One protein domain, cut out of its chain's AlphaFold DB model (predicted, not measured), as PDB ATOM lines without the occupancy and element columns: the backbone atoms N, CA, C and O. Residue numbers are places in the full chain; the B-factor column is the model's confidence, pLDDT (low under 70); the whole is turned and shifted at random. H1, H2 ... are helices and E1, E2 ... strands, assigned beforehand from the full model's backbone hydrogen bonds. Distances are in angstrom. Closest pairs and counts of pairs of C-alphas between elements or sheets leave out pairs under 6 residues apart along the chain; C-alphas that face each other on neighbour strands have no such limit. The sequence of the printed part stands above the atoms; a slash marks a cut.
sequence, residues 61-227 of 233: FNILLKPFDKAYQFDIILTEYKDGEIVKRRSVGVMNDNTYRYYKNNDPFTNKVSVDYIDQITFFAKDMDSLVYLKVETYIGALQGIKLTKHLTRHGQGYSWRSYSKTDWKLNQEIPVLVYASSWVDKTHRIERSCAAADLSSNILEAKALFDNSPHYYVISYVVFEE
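What this domain is: This is residues 61 to 227 of the 233 residues of an uncharacterized protein of Sphingobacterium paucimobilis HER1398 (UniProt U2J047). Two twisted sheets, E1 E6 E7 E8 and E3 E2 E13 E10 E9, lie face to face as a sandwich with their strands nearly in line, and helix H1 covers part of the larger sheet's other face. The hairpin E4 E5 reaches out from one end of the sandwich, with residues 105 to 110 standing free at its tip, and the small hairpin E11 E12 lies at the opposite end; together they make the length of the 68 by 30 by 26 A outline. The printed part has 167 residues, with strands E1 to E12, then H1, then E13 along it; each sheet is antiparallel and the class is mostly strand. It is only just compact, close to loose, with a radius of gyration of the C-alphas of 18.5 A.

How they stand to each other: E1, residues 61 to 64, is an edge strand of the sheet that continues with E6, residues 120 to 127, E7, residues 131 to 138, and E8, residues 141 to 149. N 61 and O 123 of E1 and E6 are 2.8 A apart, within hydrogen-bond range. E6, E7 and E8 form a meander, each strand the antiparallel neighbour of the one before, with N 124 and O 135 at 2.8 A and N 134 and O 146 at 2.8 A. The other sheet runs E3, residues 85 to 95, E2, residues 72 to 82, E13, residues 216 to 226, E10, residues 174 to 182, and E9, residues 159 to 163. Its pairs include N 78 and O 90 at 2.9 A, N 77 and O 221 at 2.8 A, N 180 and O 218 at 2.9 A, and N 162 and O 179 at 2.8 A. The facing parts of the two sheets are 10.1 A centre to centre; the closest C-alphas of E3 and E8, Gly 93 and Leu 143, are 6.7 A apart. E4, residues 99 to 103, and E5, residues 113 to 117, form a hairpin, with N 100 and O 116 at 2.8 A; E5 runs on into E6 at 69 degrees. E10 runs on into E11, residues 184 to 186, at 69 degrees; E11 and E12, residues 191 to 193, form a hairpin, with N 184 and O 193 at 2.8 A. H1, residues 204 to 213, is on the five-stranded sheet at a height of 10.1 A, slantwise to the strands at 52 degrees to E10 on the local plane. The closest C-alphas of H1 and E10, Leu 210 and Ala 181, are 7.5 A apart. In H1 every O i to N i+4 pair is within hydrogen-bond range.

Where its parts are: E1 begins at C-alpha 61, (32.937, -11.318, -35.836). E2 spans 32.4 A, E3 27.9 A with a bend of 51 degrees at residue 88, and E13 32.9 A. E6, E7 and E8 span 22.5, 23.4 and 24.5 A. E10 spans 22.4 A and bends by 65 degrees at residue 177. H1 spans 14.1 A, and E13 ends at C-alpha 226, (17.071, -20.126, -17.828).

The domain as a whole: The two C-alphas farthest apart, those of Phe 109 and Thr 188, are 69.8 A apart. The printed part has no cut and no long link. Its mean pLDDT is 90.8, and residues 105 to 111 are under 70.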
ATOM      1  N   PHE A  61      33.368  -9.925 -35.841       95.12
ATOM      2  CA  PHE A  61      32.937 -11.318 -35.836       95.12
ATOM      3  C   PHE A  61      31.448 -11.358 -35.547       95.12
ATOM      4  O   PHE A  61      31.024 -10.935 -34.475       95.12
ATOM      5  N   ASN A  62      30.662 -11.861 -36.492       94.38
ATOM      6  CA  ASN A  62      29.239 -12.062 -36.277       94.38
ATOM      7  C   ASN A  62      28.975 -13.543 -36.005       94.38
ATOM      8  O   ASN A  62      29.269 -14.388 -36.851       94.38
ATOM      9  N   ILE A  63      28.464 -13.846 -34.817       93.88
ATOM     10  CA  ILE A  63      28.170 -15.205 -34.374       93.88
ATOM     11  C   ILE A  63      26.666 -15.400 -34.442       93.88
ATOM     12  O   ILE A  63      25.929 -14.770 -33.686       93.88
ATOM     13  N   LEU A  64      26.224 -16.277 -35.339       92.88
ATOM     14  CA  LEU A  64      24.822 -16.660 -35.437       92.88
ATOM     15  C   LEU A  64      24.466 -17.613 -34.296       92.88
ATOM     16  O   LEU A  64      25.213 -18.541 -33.972       92.88
ATOM     17  N   LEU A  65      23.310 -17.373 -33.698       91.75
ATOM     18  CA  LEU A  65      22.740 -18.190 -32.648       91.75
ATOM     19  C   LEU A  65      21.600 -19.027 -33.215       91.75
ATOM     20  O   LEU A  65      20.840 -18.602 -34.085       91.75
ATOM     21  N   LYS A  66      21.446 -20.230 -32.669       91.88
ATOM     22  CA  LYS A  66      20.241 -21.019 -32.895       91.88
ATOM     23  C   LYS A  66      19.023 -20.281 -32.303       91.88
ATOM     24  O   LYS A  66      19.163 -19.720 -31.213       91.88
ATOM     25  N   PRO A  67      17.839 -20.324 -32.949       92.00
ATOM     26  CA  PRO A  67      16.637 -19.681 -32.429       92.00
ATOM     27  C   PRO A  67      16.323 -20.082 -30.988       92.00
ATOM     28  O   PRO A  67      16.496 -21.244 -30.605       92.00
ATOM     29  N   PHE A  68      15.833 -19.118 -30.218       91.88
ATOM     30  CA  PHE A  68      15.314 -19.336 -28.874       91.88
ATOM     31  C   PHE A  68      13.803 -19.570 -28.921       91.88
ATOM     32  O   PHE A  68      13.102 -19.046 -29.784       91.88
ATOM     33  N   ASP A  69      13.308 -20.384 -27.996       90.44
ATOM     34  CA  ASP A  69      11.891 -20.726 -27.827       90.44
ATOM     35  C   ASP A  69      11.228 -19.971 -26.663       90.44
ATOM     36  O   ASP A  69      10.002 -19.872 -26.606       90.44
ATOM     37  N   LYS A  70      12.030 -19.425 -25.747       91.50
ATOM     38  CA  LYS A  70      11.607 -18.579 -24.629       91.50
ATOM     39  C   LYS A  70      12.701 -17.574 -24.260       91.50
ATOM     40  O   LYS A  70      13.772 -17.552 -24.864       91.50
ATOM     41  N   ALA A  71      12.415 -16.725 -23.274       91.75
ATOM     42  CA  ALA A  71      13.403 -15.799 -22.737       91.75
ATOM     43  C   ALA A  71      14.489 -16.553 -21.953       91.75
ATOM     44  O   ALA A  71      14.199 -17.474 -21.184       91.75
ATOM     45  N   TYR A  72      15.736 -16.143 -22.159       92.44
ATOM     46  CA  TYR A  72      16.909 -16.684 -21.484       92.44
ATOM     47  C   TYR A  72      17.849 -15.562 -21.059       92.44
ATOM     48  O   TYR A  72      17.849 -14.465 -21.619       92.44
ATOM     49  N   GLN A  73      18.711 -15.888 -20.104       91.50
ATOM     50  CA  GLN A  73      19.867 -15.078 -19.759       91.50
ATOM     51  C   GLN A  73      21.091 -15.638 -20.464       91.50
ATOM     52  O   GLN A  73      21.198 -16.848 -20.675       91.50
ATOM     53  N   PHE A  74      22.047 -14.782 -20.793       89.94
ATOM     54  CA  PHE A  74      23.336 -15.253 -21.268       89.94
ATOM     55  C   PHE A  74      24.480 -14.440 -20.695       89.94
ATOM     56  O   PHE A  74      24.380 -13.234 -20.484       89.94
ATOM     57  N   ASP A  75      25.575 -15.131 -20.430       93.12
ATOM     58  CA  ASP A  75      26.801 -14.553 -19.901       93.12
ATOM     59  C   ASP A  75      27.924 -14.771 -20.902       93.12
ATOM     60  O   ASP A  75      28.057 -15.857 -21.472       93.12
ATOM     61  N   ILE A  76      28.737 -13.742 -21.109       95.00
ATOM     62  CA  ILE A  76      29.967 -13.860 -21.883       95.00
ATOM     63  C   ILE A  76      31.100 -14.172 -20.910       95.00
ATOM     64  O   ILE A  76      31.394 -13.410 -19.987       95.00
ATOM     65  N   ILE A  77      31.774 -15.292 -21.142       96.81
ATOM     66  CA  ILE A  77      32.896 -15.756 -20.336       96.81
ATOM     67  C   ILE A  77      34.189 -15.487 -21.092       96.81
ATOM     68  O   ILE A  77      34.325 -15.810 -22.270       96.81
ATOM     69  N   LEU A  78      35.159 -14.911 -20.389       97.81
ATOM     70  CA  LEU A  78      36.524 -14.765 -20.868       97.81
ATOM     71  C   LEU A  78      37.449 -15.622 -20.010       97.81
ATOM     72  O   LEU A  78      37.589 -15.375 -18.805       97.81
ATOM     73  N   THR A  79      38.118 -16.569 -20.657       98.50
ATOM     74  CA  THR A  79      39.117 -17.437 -20.034       98.50
ATOM     75  C   THR A  79      40.480 -17.188 -20.670       98.50
ATOM     76  O   THR A  79      40.644 -17.251 -21.882       98.50
ATOM     77  N   GLU A  80      41.460 -16.866 -19.842       98.38
ATOM     78  CA  GLU A  80      42.854 -16.651 -20.200       98.38
ATOM     79  C   GLU A  80      43.672 -17.886 -19.856       98.38
ATOM     80  O   GLU A  80      43.600 -18.390 -18.731       98.38
ATOM     81  N   TYR A  81      44.486 -18.310 -20.811       98.19
ATOM     82  CA  TYR A  81      45.371 -19.450 -20.694       98.19
ATOM     83  C   TYR A  81      46.820 -19.035 -20.894       98.19
ATOM     84  O   TYR A  81      47.138 -18.202 -21.750       98.19
ATOM     85  N   LYS A  82      47.708 -19.675 -20.139       96.75
ATOM     86  CA  LYS A  82      49.151 -19.587 -20.323       96.75
ATOM     87  C   LYS A  82      49.744 -20.981 -20.216       96.75
ATOM     88  O   LYS A  82      49.483 -21.678 -19.244       96.75
ATOM     89  N   ASP A  83      50.504 -21.374 -21.233       94.12
ATOM     90  CA  ASP A  83      51.127 -22.698 -21.331       94.12
ATOM     91  C   ASP A  83      50.122 -23.857 -21.120       94.12
ATOM     92  O   ASP A  83      50.437 -24.877 -20.515       94.12
ATOM     93  N   GLY A  84      48.884 -23.678 -21.604       93.81
ATOM     94  CA  GLY A  84      47.787 -24.651 -21.490       93.81
ATOM     95  C   GLY A  84      46.973 -24.585 -20.190       93.81
ATOM     96  O   GLY A  84      45.888 -25.158 -20.131       93.81
ATOM     97  N   GLU A  85      47.432 -23.846 -19.182       97.00
ATOM     98  CA  GLU A  85      46.783 -23.729 -17.871       97.00
ATOM     99  C   GLU A  85      45.897 -22.480 -17.786       97.00
ATOM    100  O   GLU A  85      46.235 -21.425 -18.332       97.00
ATOM    101  N   ILE A  86      44.775 -22.565 -17.063       97.81
ATOM    102  CA  ILE A  86      43.893 -21.409 -16.833       97.81
ATOM    103  C   ILE A  86      44.575 -20.443 -15.861       97.81
ATOM    104  O   ILE A  86      44.780 -20.754 -14.692       97.81
ATOM    105  N   VAL A  87      44.847 -19.225 -16.326       97.19
ATOM    106  CA  VAL A  87      45.371 -18.131 -15.493       97.19
ATOM    107  C   VAL A  87      44.233 -17.349 -14.858       97.19
ATOM    108  O   VAL A  87      44.292 -16.962 -13.689       97.19
ATOM    109  N   LYS A  88      43.191 -17.071 -15.644       97.44
ATOM    110  CA  LYS A  88      42.076 -16.234 -15.212       97.44
ATOM    111  C   LYS A  88      40.814 -16.608 -15.955       97.44
ATOM    112  O   LYS A  88      40.814 -16.703 -17.173       97.44
ATOM    113  N   ARG A  89      39.711 -16.722 -15.228       97.38
ATOM    114  CA  ARG A  89      38.377 -16.905 -15.796       97.38
ATOM    115  C   ARG A  89      37.430 -15.900 -15.164       97.38
ATOM    116  O   ARG A  89      37.428 -15.753 -13.944       97.38
ATOM    117  N   ARG A  90      36.660 -15.179 -15.977       96.00
ATOM    118  CA  ARG A  90      35.679 -14.199 -15.488       96.00
ATOM    119  C   ARG A  90      34.485 -14.076 -16.427       96.00
ATOM    120  O   ARG A  90      34.652 -14.181 -17.640       96.00
ATOM    121  N   SER A  91      33.327 -13.761 -15.856       94.00
ATOM    122  CA  SER A  91      32.226 -13.139 -16.594       94.00
ATOM    123  C   SER A  91      32.647 -11.730 -17.016       94.00
ATOM    124  O   SER A  91      33.242 -10.989 -16.225       94.00
ATOM    125  N   VAL A  92      32.396 -11.376 -18.275       91.12
ATOM    126  CA  VAL A  92      32.585 -10.007 -18.783       91.12
ATOM    127  C   VAL A  92      31.270  -9.247 -18.917       91.12
ATOM    128  O   VAL A  92      31.298  -8.028 -19.087       91.12
ATOM    129  N   GLY A  93      30.136  -9.932 -18.796       85.88
ATOM    130  CA  GLY A  93      28.831  -9.300 -18.707       85.88
ATOM    131  C   GLY A  93      27.695 -10.292 -18.901       85.88
ATOM    132  O   GLY A  93      27.708 -11.085 -19.841       85.88
ATOM    133  N   VAL A  94      26.696 -10.167 -18.030       84.50
ATOM    134  CA  VAL A  94      25.444 -10.919 -18.087       84.50
ATOM    135  C   VAL A  94      24.380 -10.058 -18.757       84.50
ATOM    136  O   VAL A  94      24.122  -8.926 -18.341       84.50
ATOM    137  N   MET A  95      23.748 -10.605 -19.786       84.81
ATOM    138  CA  MET A  95      22.535 -10.077 -20.390       84.81
ATOM    139  C   MET A  95      21.354 -10.872 -19.832       84.81
ATOM    140  O   MET A  95      21.204 -12.061 -20.097       84.81
ATOM    141  N   ASN A  96      20.548 -10.209 -18.999       84.44
ATOM    142  CA  ASN A  96      19.453 -10.836 -18.247       84.44
ATOM    143  C   ASN A  96      18.196 -11.106 -19.087       84.44
ATOM    144  O   ASN A  96      17.248 -11.694 -18.582       84.44
ATOM    145  N   ASP A  97      18.166 -10.616 -20.319       85.06
ATOM    146  CA  ASP A  97      17.059 -10.763 -21.251       85.06
ATOM    147  C   ASP A  97      17.668 -10.859 -22.650       85.06
ATOM    148  O   ASP A  97      18.601 -10.120 -22.969       85.06
ATOM    149  N   ASN A  98      17.181 -11.790 -23.460       91.00
ATOM    150  CA  ASN A  98      17.590 -11.989 -24.844       91.00
ATOM    151  C   ASN A  98      16.506 -11.543 -25.837       91.00
ATOM    152  O   ASN A  98      16.608 -11.857 -27.022       91.00
ATOM    153  N   THR A  99      15.472 -10.833 -25.382       91.31
ATOM    154  CA  THR A  99      14.381 -10.333 -26.220       91.31
ATOM    155  C   THR A  99      14.593  -8.892 -26.670       91.31
ATOM    156  O   THR A  99      15.121  -8.062 -25.935       91.31
ATOM    157  N   TYR A 100      14.138  -8.552 -27.876       89.75
ATOM    158  CA  TYR A 100      14.109  -7.177 -28.375       89.75
ATOM    159  C   TYR A 100      12.736  -6.821 -28.945       89.75
ATOM    160  O   TYR A 100      11.943  -7.678 -29.338       89.75
ATOM    161  N   ARG A 101      12.439  -5.518 -28.974       87.94
ATOM    162  CA  ARG A 101      11.163  -4.970 -29.448       87.94
ATOM    163  C   ARG A 101      11.330  -4.328 -30.815       87.94
ATOM    164  O   ARG A 101      12.278  -3.576 -31.024       87.94
ATOM    165  N   TYR A 102      10.383  -4.567 -31.715       85.88
ATOM    166  CA  TYR A 102      10.385  -3.970 -33.050       85.88
ATOM    167  C   TYR A 102       8.972  -3.622 -33.535       85.88
ATOM    168  O   TYR A 102       7.969  -4.144 -33.040       85.88
ATOM    169  N   TYR A 103       8.898  -2.728 -34.523       80.56
ATOM    170  CA  TYR A 103       7.652  -2.333 -35.176       80.56
ATOM    171  C   TYR A 103       7.530  -3.041 -36.520       80.56
ATOM    172  O   TYR A 103       8.356  -2.858 -37.415       80.56
ATOM    173  N   LYS A 104       6.481  -3.846 -36.679       70.75
ATOM    174  CA  LYS A 104       6.191  -4.498 -37.956       70.75
ATOM    175  C   LYS A 104       5.620  -3.451 -38.924       70.75
ATOM    176  O   LYS A 104       4.707  -2.719 -38.561       70.75
ATOM    177  N   ASN A 105       6.150  -3.394 -40.147       68.56
ATOM    178  CA  ASN A 105       5.711  -2.520 -41.252       68.56
ATOM    179  C   ASN A 105       6.015  -1.011 -41.141       68.56
ATOM    180  O   ASN A 105       5.400  -0.241 -41.873       68.56
ATOM    181  N   ASN A 106       6.960  -0.568 -40.295       58.47
ATOM    182  CA  ASN A 106       7.325   0.859 -40.163       58.47
ATOM    183  C   ASN A 106       6.123   1.799 -39.936       58.47
ATOM    184  O   ASN A 106       6.192   2.973 -40.294       58.47
ATOM    185  N   ASP A 107       5.026   1.299 -39.362       58.84
ATOM    186  CA  ASP A 107       3.848   2.101 -39.044       58.84
ATOM    187  C   ASP A 107       3.897   2.499 -37.557       58.84
ATOM    188  O   ASP A 107       3.433   1.733 -36.702       58.84
ATOM    189  N   PRO A 108       4.460   3.676 -37.216       59.75
ATOM    190  CA  PRO A 108       4.521   4.152 -35.837       59.75
ATOM    191  C   PRO A 108       3.136   4.466 -35.252       59.75
ATOM    192  O   PRO A 108       3.036   4.722 -34.055       59.75
ATOM    193  N   PHE A 109       2.065   4.441 -36.053       62.62
ATOM    194  CA  PHE A 109       0.714   4.816 -35.635       62.62
ATOM    195  C   PHE A 109      -0.133   3.622 -35.181       62.62
ATOM    196  O   PHE A 109      -1.101   3.811 -34.446       62.62
ATOM    197  N   THR A 110       0.227   2.386 -35.549       63.16
ATOM    198  CA  THR A 110      -0.522   1.188 -35.112       63.16
ATOM    199  C   THR A 110      -0.175   0.717 -33.701       63.16
ATOM    200  O   THR A 110      -0.894  -0.123 -33.161       63.16
ATOM    201  N   ASN A 111       0.897   1.239 -33.082       60.94
ATOM    202  CA  ASN A 111       1.342   0.911 -31.716       60.94
ATOM    203  C   ASN A 111       1.524  -0.594 -31.409       60.94
ATOM    204  O   ASN A 111       1.703  -0.973 -30.250       60.94
ATOM    205  N   LYS A 112       1.519  -1.479 -32.416       70.75
ATOM    206  CA  LYS A 112       1.735  -2.918 -32.217       70.75
ATOM    207  C   LYS A 112       3.226  -3.219 -32.158       70.75
ATOM    208  O   LYS A 112       3.858  -3.536 -33.164       70.75
ATOM    209  N   VAL A 113       3.776  -3.115 -30.955       81.19
ATOM    210  CA  VAL A 113       5.132  -3.571 -30.649       81.19
ATOM    211  C   VAL A 113       5.155  -5.099 -30.684       81.19
ATOM    212  O   VAL A 113       4.386  -5.750 -29.979       81.19
ATOM    213  N   SER A 114       6.020  -5.661 -31.524       86.75
ATOM    214  CA  SER A 114       6.326  -7.094 -31.546       86.75
ATOM    215  C   SER A 114       7.585  -7.361 -30.721       86.75
ATOM    216  O   SER A 114       8.432  -6.475 -30.586       86.75
ATOM    217  N   VAL A 115       7.691  -8.563 -30.158       88.81
ATOM    218  CA  VAL A 115       8.860  -9.029 -29.402       88.81
ATOM    219  C   VAL A 115       9.441 -10.232 -30.132       88.81
ATOM    220  O   VAL A 115       8.676 -11.080 -30.589       88.81
ATOM    221  N   ASP A 116      10.761 -10.282 -30.250       92.06
ATOM    222  CA  ASP A 116      11.505 -11.434 -30.769       92.06
ATOM    223  C   ASP A 116      12.756 -11.685 -29.923       92.06
ATOM    224  O   ASP A 116      13.073 -10.887 -29.039       92.06
ATOM    225  N   TYR A 117      13.469 -12.771 -30.201       93.19
ATOM    226  CA  TYR A 117      14.726 -13.123 -29.545       93.19
ATOM    227  C   TYR A 117      15.924 -12.739 -30.406       93.19
ATOM    228  O   TYR A 117      15.869 -12.823 -31.631       93.19
ATOM    229  N   ILE A 118      17.035 -12.350 -29.778       92.25
ATOM    230  CA  ILE A 118      18.295 -12.168 -30.503       92.25
ATOM    231  C   ILE A 118      18.673 -13.468 -31.224       92.25
ATOM    232  O   ILE A 118      18.531 -14.566 -30.688       92.25
ATOM    233  N   ASP A 119      19.213 -13.335 -32.423       92.75
ATOM    234  CA  ASP A 119      19.668 -14.444 -33.263       92.75
ATOM    235  C   ASP A 119      21.155 -14.324 -33.617       92.75
ATOM    236  O   ASP A 119      21.708 -15.176 -34.309       92.75
ATOM    237  N   GLN A 120      21.828 -13.283 -33.124       93.75
ATOM    238  CA  GLN A 120      23.247 -13.068 -33.353       93.75
ATOM    239  C   GLN A 120      23.910 -12.251 -32.240       93.75
ATOM    240  O   GLN A 120      23.275 -11.441 -31.559       93.75
ATOM    241  N   ILE A 121      25.221 -12.438 -32.105       93.06
ATOM    242  CA  ILE A 121      26.106 -11.635 -31.259       93.06
ATOM    243  C   ILE A 121      27.254 -11.143 -32.130       93.06
ATOM    244  O   ILE A 121      27.953 -11.937 -32.760       93.06
ATOM    245  N   THR A 122      27.480  -9.835 -32.145       95.56
ATOM    246  CA  THR A 122      28.587  -9.236 -32.890       95.56
ATOM    247  C   THR A 122      29.713  -8.834 -31.947       95.56
ATOM    248  O   THR A 122      29.516  -8.085 -30.995       95.56
ATOM    249  N   PHE A 123      30.923  -9.296 -32.230       95.69
ATOM    250  CA  PHE A 123      32.138  -8.910 -31.529       95.69
ATOM    251  C   PHE A 123      32.949  -7.959 -32.401       95.69
ATOM    252  O   PHE A 123      33.310  -8.292 -33.527       95.69
ATOM    253  N   PHE A 124      33.295  -6.800 -31.857       96.25
ATOM    254  CA  PHE A 124      34.230  -5.860 -32.459       96.25
ATOM    255  C   PHE A 124      35.529  -5.901 -31.669       96.25
ATOM    256  O   PHE A 124      35.542  -5.596 -30.476       96.25
ATOM    257  N   ALA A 125      36.622  -6.257 -32.330       96.62
ATOM    258  CA  ALA A 125      37.950  -6.251 -31.743       96.62
ATOM    259  C   ALA A 125      38.796  -5.154 -32.389       96.62
ATOM    260  O   ALA A 125      38.930  -5.112 -33.608       96.62
ATOM    261  N   LYS A 126      39.385  -4.283 -31.574       96.50
ATOM    262  CA  LYS A 126      40.346  -3.264 -31.996       96.50
ATOM    263  C   LYS A 126      41.719  -3.636 -31.464       96.50
ATOM    264  O   LYS A 126      41.980  -3.528 -30.264       96.50
ATOM    265  N   ASP A 127      42.564  -4.081 -32.376       94.25
ATOM    266  CA  ASP A 127      43.945  -4.436 -32.120       94.25
ATOM    267  C   ASP A 127      44.812  -3.173 -31.976       94.25
ATOM    268  O   ASP A 127      44.687  -2.207 -32.736       94.25
ATOM    269  N   MET A 128      45.646  -3.169 -30.944       91.38
ATOM    270  CA  MET A 128      46.661  -2.166 -30.640       91.38
ATOM    271  C   MET A 128      47.944  -2.894 -30.236       91.38
ATOM    272  O   MET A 128      47.905  -4.070 -29.889       91.38
ATOM    273  N   ASP A 129      49.086  -2.211 -30.222       87.31
ATOM    274  CA  ASP A 129      50.402  -2.853 -30.071       87.31
ATOM    275  C   ASP A 129      50.468  -3.910 -28.951       87.31
ATOM    276  O   ASP A 129      50.789  -5.071 -29.218       87.31
ATOM    277  N   SER A 130      50.075  -3.556 -27.722       91.25
ATOM    278  CA  SER A 130      50.165  -4.426 -26.535       91.25
ATOM    279  C   SER A 130      48.831  -4.967 -26.017       91.25
ATOM    280  O   SER A 130      48.811  -5.752 -25.065       91.25
ATOM    281  N   LEU A 131      47.706  -4.564 -26.604       94.81
ATOM    282  CA  LEU A 131      46.380  -4.883 -26.083       94.81
ATOM    283  C   LEU A 131      45.349  -4.968 -27.200       94.81
ATOM    284  O   LEU A 131      45.504  -4.359 -28.252       94.81
ATOM    285  N   VAL A 132      44.250  -5.659 -26.930       96.50
ATOM    286  CA  VAL A 132      43.057  -5.631 -27.772       96.50
ATOM    287  C   VAL A 132      41.866  -5.172 -26.953       96.50
ATOM    288  O   VAL A 132      41.628  -5.667 -25.847       96.50
ATOM    289  N   TYR A 133      41.115  -4.226 -27.509       96.44
ATOM    290  CA  TYR A 133      39.811  -3.837 -26.992       96.44
ATOM    291  C   TYR A 133      38.730  -4.652 -27.676       96.44
ATOM    292  O   TYR A 133      38.625  -4.639 -28.898       96.44
ATOM    293  N   LEU A 134      37.908  -5.321 -26.882       96.38
ATOM    294  CA  LEU A 134      36.752  -6.062 -27.340       96.38
ATOM    295  C   LEU A 134      35.472  -5.341 -26.902       96.38
ATOM    296  O   LEU A 134      35.326  -4.901 -25.756       96.38
ATOM    297  N   LYS A 135      34.545  -5.229 -27.846       95.44
ATOM    298  CA  LYS A 135      33.164  -4.803 -27.652       95.44
ATOM    299  C   LYS A 135      32.259  -5.926 -28.138       95.44
ATOM    300  O   LYS A 135      32.511  -6.497 -29.192       95.44
ATOM    301  N   VAL A 136      31.223  -6.230 -27.372       94.69
ATOM    302  CA  VAL A 136      30.205  -7.225 -27.722       94.69
ATOM    303  C   VAL A 136      28.893  -6.486 -27.890       94.69
ATOM    304  O   VAL A 136      28.523  -5.722 -27.006       94.69
ATOM    305  N   GLU A 137      28.207  -6.684 -29.003       93.31
ATOM    306  CA  GLU A 137      26.925  -6.065 -29.307       93.31
ATOM    307  C   GLU A 137      25.871  -7.114 -29.636       93.31
ATOM    308  O   GLU A 137      26.139  -8.130 -30.280       93.31
ATOM    309  N   THR A 138      24.651  -6.814 -29.219       91.00
ATOM    310  CA  THR A 138      23.418  -7.479 -29.630       91.00
ATOM    311  C   THR A 138      22.386  -6.396 -29.962       91.00
ATOM    312  O   THR A 138      22.651  -5.204 -29.793       91.00
ATOM    313  N   TYR A 139      21.182  -6.774 -30.399       86.94
ATOM    314  CA  TYR A 139      20.119  -5.797 -30.685       86.94
ATOM    315  C   TYR A 139      19.695  -4.961 -29.468       86.94
ATOM    316  O   TYR A 139      19.155  -3.869 -29.628       86.94
ATOM    317  N   ILE A 140      19.924  -5.473 -28.256       83.88
ATOM    318  CA  ILE A 140      19.454  -4.870 -27.001       83.88
ATOM    319  C   ILE A 140      20.490  -3.967 -26.334       83.88
ATOM    320  O   ILE A 140      20.139  -3.149 -25.484       83.88
ATOM    321  N   GLY A 141      21.769  -4.113 -26.674       84.69
ATOM    322  CA  GLY A 141      22.820  -3.380 -25.990       84.69
ATOM    323  C   GLY A 141      24.223  -3.854 -26.328       84.69
ATOM    324  O   GLY A 141      24.437  -4.734 -27.158       84.69
ATOM    325  N   ALA A 142      25.192  -3.241 -25.652       88.94
ATOM    326  CA  ALA A 142      26.601  -3.499 -25.881       88.94
ATOM    327  C   ALA A 142      27.385  -3.601 -24.570       88.94
ATOM    328  O   ALA A 142      27.271  -2.737 -23.700       88.94
ATOM    329  N   LEU A 143      28.250  -4.608 -24.475       89.38
ATOM    330  CA  LEU A 143      29.316  -4.693 -23.483       89.38
ATOM    331  C   LEU A 143      30.575  -4.056 -24.076       89.38
ATOM    332  O   LEU A 143      30.997  -4.398 -25.180       89.38
ATOM    333  N   GLN A 144      31.183  -3.117 -23.356       87.12
ATOM    334  CA  GLN A 144      32.341  -2.357 -23.833       87.12
ATOM    335  C   GLN A 144      33.511  -2.443 -22.856       87.12
ATOM    336  O   GLN A 144      33.338  -2.720 -21.672       87.12
ATOM    337  N   GLY A 145      34.716  -2.151 -23.350       85.31
ATOM    338  CA  GLY A 145      35.902  -2.003 -22.506       85.31
ATOM    339  C   GLY A 145      36.526  -3.319 -22.039       85.31
ATOM    340  O   GLY A 145      37.341  -3.305 -21.116       85.31
ATOM    341  N   ILE A 146      36.193  -4.445 -22.675       94.44
ATOM    342  CA  ILE A 146      36.843  -5.727 -22.398       94.44
ATOM    343  C   ILE A 146      38.266  -5.650 -22.958       94.44
ATOM    344  O   ILE A 146      38.459  -5.419 -24.147       94.44
ATOM    345  N   LYS A 147      39.270  -5.809 -22.096       95.69
ATOM    346  CA  LYS A 147      40.688  -5.711 -22.472       95.69
ATOM    347  C   LYS A 147      41.348  -7.082 -22.453       95.69
ATOM    348  O   LYS A 147      41.228  -7.795 -21.449       95.69
ATOM    349  N   LEU A 148      42.071  -7.394 -23.525       96.38
ATOM    350  CA  LEU A 148      42.931  -8.568 -23.669       96.38
ATOM    351  C   LEU A 148      44.380  -8.092 -23.799       96.38
ATOM    352  O   LEU A 148      44.680  -7.309 -24.697       96.38
ATOM    353  N   THR A 149      45.269  -8.523 -22.911       96.25
ATOM    354  CA  THR A 149      46.675  -8.094 -22.939       96.25
ATOM    355  C   THR A 149      47.488  -9.072 -23.775       96.25
ATOM    356  O   THR A 149      47.337 -10.283 -23.644       96.25
ATOM    357  N   LYS A 150      48.379  -8.570 -24.630       95.38
ATOM    358  CA  LYS A 150      49.308  -9.432 -25.364       95.38
ATOM    359  C   LYS A 150      50.536  -9.716 -24.500       95.38
ATOM    360  O   LYS A 150      51.205  -8.794 -24.040       95.38
ATOM    361  N   HIS A 151      50.862 -10.988 -24.320       93.75
ATOM    362  CA  HIS A 151      52.051 -11.447 -23.604       93.75
ATOM    363  C   HIS A 151      53.178 -11.747 -24.601       93.75
ATOM    364  O   HIS A 151      53.557 -12.896 -24.821       93.75
ATOM    365  N   LEU A 152      53.693 -10.687 -25.229       92.00
ATOM    366  CA  LEU A 152      54.788 -10.775 -26.195       92.00
ATOM    367  C   LEU A 152      56.111 -11.016 -25.459       92.00
ATOM    368  O   LEU A 152      56.599 -10.141 -24.746       92.00
ATOM    369  N   THR A 153      56.695 -12.201 -25.621       90.88
ATOM    370  CA  THR A 153      57.968 -12.579 -24.976       90.88
ATOM    371  C   THR A 153      59.150 -12.577 -25.936       90.88
ATOM    372  O   THR A 153      60.295 -12.703 -25.504       90.88
ATOM    373  N   ARG A 154      58.896 -12.433 -27.241       89.38
ATOM    374  CA  ARG A 154      59.919 -12.461 -28.290       89.38
ATOM    375  C   ARG A 154      59.569 -11.545 -29.456       89.38
ATOM    376  O   ARG A 154      58.402 -11.265 -29.725       89.38
ATOM    377  N   HIS A 155      60.602 -11.109 -30.170       85.88
ATOM    378  CA  HIS A 155      60.453 -10.308 -31.380       85.88
ATOM    379  C   HIS A 155      59.756 -11.116 -32.487       85.88
ATOM    380  O   HIS A 155      60.110 -12.268 -32.725       85.88
ATOM    381  N   GLY A 156      58.779 -10.509 -33.166       83.69
ATOM    382  CA  GLY A 156      58.012 -11.156 -34.236       83.69
ATOM    383  C   GLY A 156      56.889 -12.087 -33.763       83.69
ATOM    384  O   GLY A 156      56.196 -12.650 -34.605       83.69
ATOM    385  N   GLN A 157      56.669 -12.231 -32.449       91.56
ATOM    386  CA  GLN A 157      55.487 -12.928 -31.942       91.56
ATOM    387  C   GLN A 157      54.235 -12.130 -32.308       91.56
ATOM    388  O   GLN A 157      54.101 -10.958 -31.957       91.56
ATOM    389  N   GLY A 158      53.323 -12.777 -33.019       92.44
ATOM    390  CA  GLY A 158      52.029 -12.226 -33.378       92.44
ATOM    391  C   GLY A 158      50.928 -12.782 -32.490       92.44
ATOM    392  O   GLY A 158      51.111 -13.757 -31.761       92.44
ATOM    393  N   TYR A 159      49.761 -12.167 -32.590       95.06
ATOM    394  CA  TYR A 159      48.515 -12.743 -32.112       95.06
ATOM    395  C   TYR A 159      47.525 -12.795 -33.264       95.06
ATOM    396  O   TYR A 159      47.623 -12.031 -34.223       95.06
ATOM    397  N   SER A 160      46.583 -13.724 -33.182       93.94
ATOM    398  CA  SER A 160      45.614 -13.919 -34.245       93.94
ATOM    399  C   SER A 160      44.272 -14.392 -33.709       93.94
ATOM    400  O   SER A 160      44.198 -15.155 -32.743       93.94
ATOM    401  N   TRP A 161      43.213 -13.906 -34.354       95.56
ATOM    402  CA  TRP A 161      41.829 -14.239 -34.048       95.56
ATOM    403  C   TRP A 161      41.366 -15.469 -34.808       95.56
ATOM    404  O   TRP A 161      41.555 -15.568 -36.017       95.56
ATOM    405  N   ARG A 162      40.715 -16.389 -34.115       95.31
ATOM    406  CA  ARG A 162      40.149 -17.611 -34.679       95.31
ATOM    407  C   ARG A 162      38.712 -17.720 -34.186       95.31
ATOM    408  O   ARG A 162      38.438 -17.355 -33.044       95.31
ATOM    409  N   SER A 163      37.802 -18.179 -35.030       95.25
ATOM    410  CA  SER A 163      36.384 -18.303 -34.683       95.25
ATOM    411  C   SER A 163      35.942 -19.758 -34.646       95.25
ATOM    412  O   SER A 163      36.607 -20.633 -35.195       95.25
ATOM    413  N   TYR A 164      34.795 -20.003 -34.027       93.94
ATOM    414  CA  TYR A 164      34.040 -21.237 -34.189       93.94
ATOM    415  C   TYR A 164      32.796 -20.943 -35.027       93.94
ATOM    416  O   TYR A 164      32.074 -19.992 -34.740       93.94
ATOM    417  N   SER A 165      32.544 -21.742 -36.063       89.81
ATOM    418  CA  SER A 165      31.297 -21.680 -36.841       89.81
ATOM    419  C   SER A 165      30.173 -22.529 -36.238       89.81
ATOM    420  O   SER A 165      28.996 -22.240 -36.434       89.81
ATOM    421  N   LYS A 166      30.522 -23.585 -35.492       87.00
ATOM    422  CA  LYS A 166      29.571 -24.457 -34.787       87.00
ATOM    423  C   LYS A 166      29.377 -23.955 -33.365       87.00
ATOM    424  O   LYS A 166      30.040 -24.425 -32.443       87.00
ATOM    425  N   THR A 167      28.467 -23.006 -33.215       90.62
ATOM    426  CA  THR A 167      28.222 -22.281 -31.965       90.62
ATOM    427  C   THR A 167      26.787 -22.450 -31.490       90.62
ATOM    428  O   THR A 167      26.219 -21.520 -30.932       90.62
ATOM    429  N   ASP A 168      26.183 -23.618 -31.718       92.69
ATOM    430  CA  ASP A 168      24.828 -23.906 -31.247       92.69
ATOM    431  C   ASP A 168      24.784 -23.928 -29.722       92.69
ATOM    432  O   ASP A 168      25.527 -24.673 -29.071       92.69
ATOM    433  N   TRP A 169      23.876 -23.138 -29.153       93.00
ATOM    434  CA  TRP A 169      23.740 -23.066 -27.712       93.00
ATOM    435  C   TRP A 169      23.141 -24.350 -27.141       93.00
ATOM    436  O   TRP A 169      22.278 -25.005 -27.734       93.00
ATOM    437  N   LYS A 170      23.605 -24.693 -25.941       93.94
ATOM    438  CA  LYS A 170      23.019 -25.717 -25.082       93.94
ATOM    439  C   LYS A 170      22.883 -25.129 -23.690       93.94
ATOM    440  O   LYS A 170      23.794 -24.461 -23.203       93.94
ATOM    441  N   LEU A 171      21.737 -25.372 -23.071       93.88
ATOM    442  CA  LEU A 171      21.420 -24.808 -21.768       93.88
ATOM    443  C   LEU A 171      22.489 -25.184 -20.731       93.88
ATOM    444  O   LEU A 171      22.861 -26.353 -20.617       93.88
ATOM    445  N   ASN A 172      22.961 -24.190 -19.979       94.19
ATOM    446  CA  ASN A 172      23.997 -24.299 -18.951       94.19
ATOM    447  C   ASN A 172      25.341 -24.862 -19.449       94.19
ATOM    448  O   ASN A 172      26.131 -25.365 -18.651       94.19
ATOM    449  N   GLN A 173      25.611 -24.797 -20.757       96.06
ATOM    450  CA  GLN A 173      26.896 -25.195 -21.329       96.06
ATOM    451  C   GLN A 173      27.655 -23.983 -21.850       96.06
ATOM    452  O   GLN A 173      27.083 -23.082 -22.460       96.06
ATOM    453  N   GLU A 174      28.963 -23.992 -21.613       96.12
ATOM    454  CA  GLU A 174      29.872 -23.002 -22.168       96.12
ATOM    455  C   GLU A 174      30.204 -23.350 -23.616       96.12
ATOM    456  O   GLU A 174      30.741 -24.419 -23.906       96.12
ATOM    457  N   ILE A 175      29.871 -22.430 -24.518       96.50
ATOM    458  CA  ILE A 175      30.078 -22.568 -25.954       96.50
ATOM    459  C   ILE A 175      31.175 -21.588 -26.382       96.50
ATOM    460  O   ILE A 175      30.956 -20.375 -26.308       96.50
ATOM    461  N   PRO A 176      32.353 -22.069 -26.819       96.00
ATOM    462  CA  PRO A 176      33.420 -21.198 -27.291       96.00
ATOM    463  C   PRO A 176      33.049 -20.595 -28.648       96.00
ATOM    464  O   PRO A 176      32.521 -21.283 -29.521       96.00
ATOM    465  N   VAL A 177      33.346 -19.310 -28.835       96.44
ATOM    466  CA  VAL A 177      33.021 -18.575 -30.071       96.44
ATOM    467  C   VAL A 177      34.237 -17.948 -30.727       96.44
ATOM    468  O   VAL A 177      34.337 -17.941 -31.953       96.44
ATOM    469  N   LEU A 178      35.188 -17.462 -29.928       97.12
ATOM    470  CA  LEU A 178      36.402 -16.823 -30.418       97.12
ATOM    471  C   LEU A 178      37.609 -17.263 -29.598       97.12
ATOM    472  O   LEU A 178      37.530 -17.451 -28.385       97.12
ATOM    473  N   VAL A 179      38.748 -17.360 -30.271       97.56
ATOM    474  CA  VAL A 179      40.056 -17.574 -29.663       97.56
ATOM    475  C   VAL A 179      40.989 -16.480 -30.144       97.56
ATOM    476  O   VAL A 179      41.101 -16.230 -31.344       97.56
ATOM    477  N   TYR A 180      41.677 -15.840 -29.208       97.25
ATOM    478  CA  TYR A 180      42.735 -14.889 -29.510       97.25
ATOM    479  C   TYR A 180      44.054 -15.443 -28.999       97.25
ATOM    480  O   TYR A 180      44.303 -15.443 -27.794       97.25
ATOM    481  N   ALA A 181      44.869 -15.966 -29.907       97.00
ATOM    482  CA  ALA A 181      46.035 -16.764 -29.553       97.00
ATOM    483  C   ALA A 181      47.324 -16.163 -30.086       97.00
ATOM    484  O   ALA A 181      47.371 -15.661 -31.212       97.00
ATOM    485  N   SER A 182      48.373 -16.272 -29.277       96.62
ATOM    486  CA  SER A 182      49.727 -15.960 -29.700       96.62
ATOM    487  C   SER A 182      50.251 -16.991 -30.702       96.62
ATOM    488  O   SER A 182      49.842 -18.153 -30.705       96.62
ATOM    489  N   SER A 183      51.191 -16.584 -31.543       96.06
ATOM    490  CA  SER A 183      52.022 -17.514 -32.297       96.06
ATOM    491  C   SER A 183      52.987 -18.265 -31.360       96.06
ATOM    492  O   SER A 183      53.202 -17.870 -30.207       96.06
ATOM    493  N   TRP A 184      53.572 -19.365 -31.836       94.69
ATOM    494  CA  TRP A 184      54.524 -20.216 -31.111       94.69
ATOM    495  C   TRP A 184      55.720 -20.585 -31.989       94.69
ATOM    496  O   TRP A 184      55.630 -20.592 -33.214       94.69
ATOM    497  N   VAL A 185      56.850 -20.929 -31.372       92.94
ATOM    498  CA  VAL A 185      58.016 -21.437 -32.106       92.94
ATOM    499  C   VAL A 185      57.884 -22.944 -32.269       92.94
ATOM    500  O   VAL A 185      57.813 -23.680 -31.284       92.94
ATOM    501  N   ASP A 186      57.919 -23.423 -33.508       89.25
ATOM    502  CA  ASP A 186      58.133 -24.841 -33.773       89.25
ATOM    503  C   ASP A 186      59.587 -25.195 -33.453       89.25
ATOM    504  O   ASP A 186      60.511 -24.808 -34.172       89.25
ATOM    505  N   LYS A 187      59.795 -25.949 -32.371       85.81
ATOM    506  CA  LYS A 187      61.131 -26.348 -31.904       85.81
ATOM    507  C   LYS A 187      61.900 -27.185 -32.932       85.81
ATOM    508  O   LYS A 187      63.127 -27.125 -32.943       85.81
ATOM    509  N   THR A 188      61.201 -27.929 -33.789       88.38
ATOM    510  CA  THR A 188      61.809 -28.826 -34.785       88.38
ATOM    511  C   THR A 188      62.423 -28.032 -35.930       88.38
ATOM    512  O   THR A 188      63.564 -28.265 -36.315       88.38
ATOM    513  N   HIS A 189      61.676 -27.056 -36.445       88.38
ATOM    514  CA  HIS A 189      62.059 -26.288 -37.632       88.38
ATOM    515  C   HIS A 189      62.607 -24.893 -37.296       88.38
ATOM    516  O   HIS A 189      63.093 -24.200 -38.183       88.38
ATOM    517  N   ARG A 190      62.545 -24.480 -36.021       86.81
ATOM    518  CA  ARG A 190      62.945 -23.154 -35.512       86.81
ATOM    519  C   ARG A 190      62.273 -21.991 -36.247       86.81
ATOM    520  O   ARG A 190      62.881 -20.942 -36.442       86.81
ATOM    521  N   ILE A 191      61.016 -22.182 -36.637       89.75
ATOM    522  CA  ILE A 191      60.189 -21.161 -37.287       89.75
ATOM    523  C   ILE A 191      59.047 -20.735 -36.372       89.75
ATOM    524  O   ILE A 191      58.535 -21.532 -35.583       89.75
ATOM    525  N   GLU A 192      58.632 -19.482 -36.509       91.44
ATOM    526  CA  GLU A 192      57.416 -18.975 -35.885       91.44
ATOM    527  C   GLU A 192      56.197 -19.537 -36.633       91.44
ATOM    528  O   GLU A 192      56.125 -19.482 -37.862       91.44
ATOM    529  N   ARG A 193      55.243 -20.097 -35.894       91.56
ATOM    530  CA  ARG A 193      53.981 -20.629 -36.405       91.56
ATOM    531  C   ARG A 193      52.811 -19.939 -35.733       91.56
ATOM    532  O   ARG A 193      52.844 -19.627 -34.548       91.56
ATOM    533  N   SER A 194      51.745 -19.759 -36.489       91.69
ATOM    534  CA  SER A 194      50.423 -19.429 -35.975       91.69
ATOM    535  C   SER A 194      49.434 -20.453 -36.518       91.69
ATOM    536  O   SER A 194      49.692 -21.106 -37.528       91.69
ATOM    537  N   CYS A 195      48.307 -20.624 -35.832       88.50
ATOM    538  CA  CYS A 195      47.244 -21.502 -36.312       88.50
ATOM    539  C   CYS A 195      46.738 -20.985 -37.656       88.50
ATOM    540  O   CYS A 195      46.369 -19.819 -37.728       88.50
ATOM    541  N   ALA A 196      46.699 -21.802 -38.704       83.88
ATOM    542  CA  ALA A 196      46.284 -21.324 -40.025       83.88
ATOM    543  C   ALA A 196      44.754 -21.313 -40.200       83.88
ATOM    544  O   ALA A 196      44.226 -20.604 -41.057       83.88
ATOM    545  N   ALA A 197      44.029 -22.085 -39.389       88.56
ATOM    546  CA  ALA A 197      42.591 -22.273 -39.535       88.56
ATOM    547  C   ALA A 197      41.788 -21.054 -39.072       88.56
ATOM    548  O   ALA A 197      41.709 -20.792 -37.882       88.56
ATOM    549  N   ALA A 198      41.111 -20.347 -39.978       87.75
ATOM    550  CA  ALA A 198      40.201 -19.264 -39.584       87.75
ATOM    551  C   ALA A 198      39.040 -19.763 -38.694       87.75
ATOM    552  O   ALA A 198      38.672 -19.090 -37.730       87.75
ATOM    553  N   ASP A 199      38.514 -20.958 -38.993       92.44
ATOM    554  CA  ASP A 199      37.466 -21.638 -38.228       92.44
ATOM    555  C   ASP A 199      37.991 -22.925 -37.568       92.44
ATOM    556  O   ASP A 199      38.434 -23.862 -38.242       92.44
ATOM    557  N   LEU A 200      37.907 -22.979 -36.238       93.00
ATOM    558  CA  LEU A 200      38.370 -24.099 -35.421       93.00
ATOM    559  C   LEU A 200      37.343 -25.238 -35.325       93.00
ATOM    560  O   LEU A 200      37.720 -26.367 -35.014       93.00
ATOM    561  N   SER A 201      36.064 -24.994 -35.633       89.81
ATOM    562  CA  SER A 201      35.009 -26.022 -35.590       89.81
ATOM    563  C   SER A 201      35.182 -27.125 -36.640       89.81
ATOM    564  O   SER A 201      34.651 -28.230 -36.483       89.81
ATOM    565  N   SER A 202      35.867 -26.812 -37.738       86.69
ATOM    566  CA  SER A 202      36.083 -27.696 -38.886       86.69
ATOM    567  C   SER A 202      37.521 -28.228 -38.981       86.69
ATOM    568  O   SER A 202      37.755 -29.207 -39.684       86.69
ATOM    569  N   ASN A 203      38.466 -27.656 -38.223       88.88
ATOM    570  CA  ASN A 203      39.898 -27.961 -38.305       88.88
ATOM    571  C   ASN A 203      40.461 -28.437 -36.956       88.88
ATOM    572  O   ASN A 203      41.240 -27.746 -36.303       88.88
ATOM    573  N   ILE A 204      40.078 -29.648 -36.540       87.19
ATOM    574  CA  ILE A 204      40.407 -30.203 -35.212       87.19
ATOM    575  C   ILE A 204      41.923 -30.292 -34.974       87.19
ATOM    576  O   ILE A 204      42.387 -30.011 -33.872       87.19
ATOM    577  N   LEU A 205      42.704 -30.659 -35.997       89.94
ATOM    578  CA  LEU A 205      44.164 -30.765 -35.878       89.94
ATOM    579  C   LEU A 205      44.820 -29.400 -35.641       89.94
ATOM    580  O   LEU A 205      45.689 -29.284 -34.784       89.94
ATOM    581  N   GLU A 206      44.367 -28.366 -36.350       89.50
ATOM    582  CA  GLU A 206      44.846 -26.990 -36.174       89.50
ATOM    583  C   GLU A 206      44.425 -26.420 -34.818       89.50
ATOM    584  O   GLU A 206      45.232 -25.789 -34.138       89.50
ATOM    585  N   ALA A 207      43.188 -26.693 -34.389       90.94
ATOM    586  CA  ALA A 207      42.708 -26.314 -33.065       90.94
ATOM    587  C   ALA A 207      43.556 -26.967 -31.967       90.94
ATOM    588  O   ALA A 207      44.030 -26.288 -31.060       90.94
ATOM    589  N   LYS A 208      43.821 -28.275 -32.084       91.88
ATOM    590  CA  LYS A 208      44.696 -28.989 -31.153       91.88
ATOM    591  C   LYS A 208      46.109 -28.403 -31.150       91.88
ATOM    592  O   LYS A 208      46.646 -28.135 -30.082       91.88
ATOM    593  N   ALA A 209      46.688 -28.153 -32.323       91.81
ATOM    594  CA  ALA A 209      48.016 -27.560 -32.427       91.81
ATOM    595  C   ALA A 209      48.082 -26.180 -31.751       91.81
ATOM    596  O   ALA A 209      49.048 -25.908 -31.041       91.81
ATOM    597  N   LEU A 210      47.054 -25.340 -31.914       94.00
ATOM    598  CA  LEU A 210      46.954 -24.051 -31.232       94.00
ATOM    599  C   LEU A 210      46.966 -24.223 -29.711       94.00
ATOM    600  O   LEU A 210      47.774 -23.581 -29.045       94.00
ATOM    601  N   PHE A 211      46.094 -25.072 -29.161       94.56
ATOM    602  CA  PHE A 211      45.946 -25.206 -27.707       94.56
ATOM    603  C   PHE A 211      47.130 -25.905 -27.037       94.56
ATOM    604  O   PHE A 211      47.476 -25.550 -25.913       94.56
ATOM    605  N   ASP A 212      47.771 -26.846 -27.731       94.19
ATOM    606  CA  ASP A 212      48.934 -27.566 -27.210       94.19
ATOM    607  C   ASP A 212      50.220 -26.720 -27.238       94.19
ATOM    608  O   ASP A 212      51.130 -26.966 -26.449       94.19
ATOM    609  N   ASN A 213      50.341 -25.774 -28.181       94.75
ATOM    610  CA  ASN A 213      51.620 -25.102 -28.451       94.75
ATOM    611  C   ASN A 213      51.615 -23.593 -28.199       94.75
ATOM    612  O   ASN A 213      52.689 -23.030 -27.976       94.75
ATOM    613  N   SER A 214      50.463 -22.919 -28.262       95.38
ATOM    614  CA  SER A 214      50.415 -21.478 -28.016       95.38
ATOM    615  C   SER A 214      50.751 -21.187 -26.549       95.38
ATOM    616  O   SER A 214      50.021 -21.634 -25.661       95.38
ATOM    617  N   PRO A 215      51.804 -20.398 -26.261       95.81
ATOM    618  CA  PRO A 215      52.190 -20.087 -24.884       95.81
ATOM    619  C   PRO A 215      51.166 -19.197 -24.171       95.81
ATOM    620  O   PRO A 215      51.153 -19.125 -22.945       95.81
ATOM    621  N   HIS A 216      50.312 -18.490 -24.914       97.38
ATOM    622  CA  HIS A 216      49.268 -17.645 -24.344       97.38
ATOM    623  C   HIS A 216      48.090 -17.484 -25.300       97.38
ATOM    624  O   HIS A 216      48.267 -17.254 -26.501       97.38
ATOM    625  N   TYR A 217      46.876 -17.600 -24.771       97.94
ATOM    626  CA  TYR A 217      45.660 -17.376 -25.540       97.94
ATOM    627  C   TYR A 217      44.466 -17.038 -24.647       97.94
ATOM    628  O   TYR A 217      44.416 -17.387 -23.469       97.94
ATOM    629  N   TYR A 218      43.476 -16.377 -25.236       98.19
ATOM    630  CA  TYR A 218      42.161 -16.176 -24.643       98.19
ATOM    631  C   TYR A 218      41.128 -17.015 -25.381       98.19
ATOM    632  O   TYR A 218      41.130 -17.043 -26.612       98.19
ATOM    633  N   VAL A 219      40.218 -17.632 -24.636       98.06
ATOM    634  CA  VAL A 219      38.981 -18.218 -25.154       98.06
ATOM    635  C   VAL A 219      37.825 -17.345 -24.684       98.06
ATOM    636  O   VAL A 219      37.692 -17.059 -23.491       98.06
ATOM    637  N   ILE A 220      37.018 -16.892 -25.636       97.69
ATOM    638  CA  ILE A 220      35.768 -16.188 -25.381       97.69
ATOM    639  C   ILE A 220      34.645 -17.163 -25.677       97.69
ATOM    640  O   ILE A 220      34.561 -17.720 -26.777       97.69
ATOM    641  N   SER A 221      33.778 -17.320 -24.693       97.31
ATOM    642  CA  SER A 221      32.639 -18.218 -24.740       97.31
ATOM    643  C   SER A 221      31.375 -17.475 -24.338       97.31
ATOM    644  O   SER A 221      31.440 -16.410 -23.721       97.31
ATOM    645  N   TYR A 222      30.222 -18.062 -24.624       95.12
ATOM    646  CA  TYR A 222      28.976 -17.662 -23.982       95.12
ATOM    647  C   TYR A 222      28.323 -18.860 -23.291       95.12
ATOM    648  O   TYR A 222      28.588 -20.015 -23.631       95.12
ATOM    649  N   VAL A 223      27.479 -18.577 -22.305       95.56
ATOM    650  CA  VAL A 223      26.648 -19.564 -21.606       95.56
ATOM    651  C   VAL A 223      25.218 -19.055 -21.611       95.56
ATOM    652  O   VAL A 223      25.004 -17.870 -21.379       95.56
ATOM    653  N   VAL A 224      24.253 -19.937 -21.863       94.06
ATOM    654  CA  VAL A 224      22.816 -19.627 -21.797       94.06
ATOM    655  C   VAL A 224      22.227 -20.268 -20.547       94.06
ATOM    656  O   VAL A 224      22.433 -21.460 -20.317       94.06
ATOM    657  N   PHE A 225      21.468 -19.500 -19.774       92.81
ATOM    658  CA  PHE A 225      20.789 -19.927 -18.553       92.81
ATOM    659  C   PHE A 225      19.295 -19.649 -18.663       92.81
ATOM    660  O   PHE A 225      18.887 -18.665 -19.282       92.81
ATOM    661  N   GLU A 226      18.476 -20.484 -18.026       90.06
ATOM    662  CA  GLU A 226      17.071 -20.126 -17.828       90.06
ATOM    663  C   GLU A 226      16.980 -18.887 -16.943       90.06
ATOM    664  O   GLU A 226      17.759 -18.723 -15.999       90.06
ATOM    665  N   GLU A 227      16.018 -18.020 -17.243       77.00
ATOM    666  CA  GLU A 227      15.668 -16.940 -16.335       77.00
ATOM    667  C   GLU A 227      15.233 -17.561 -15.002       77.00
ATOM    668  O   GLU A 227      14.321 -18.387 -14.956       77.00
TER     669      GLU A 227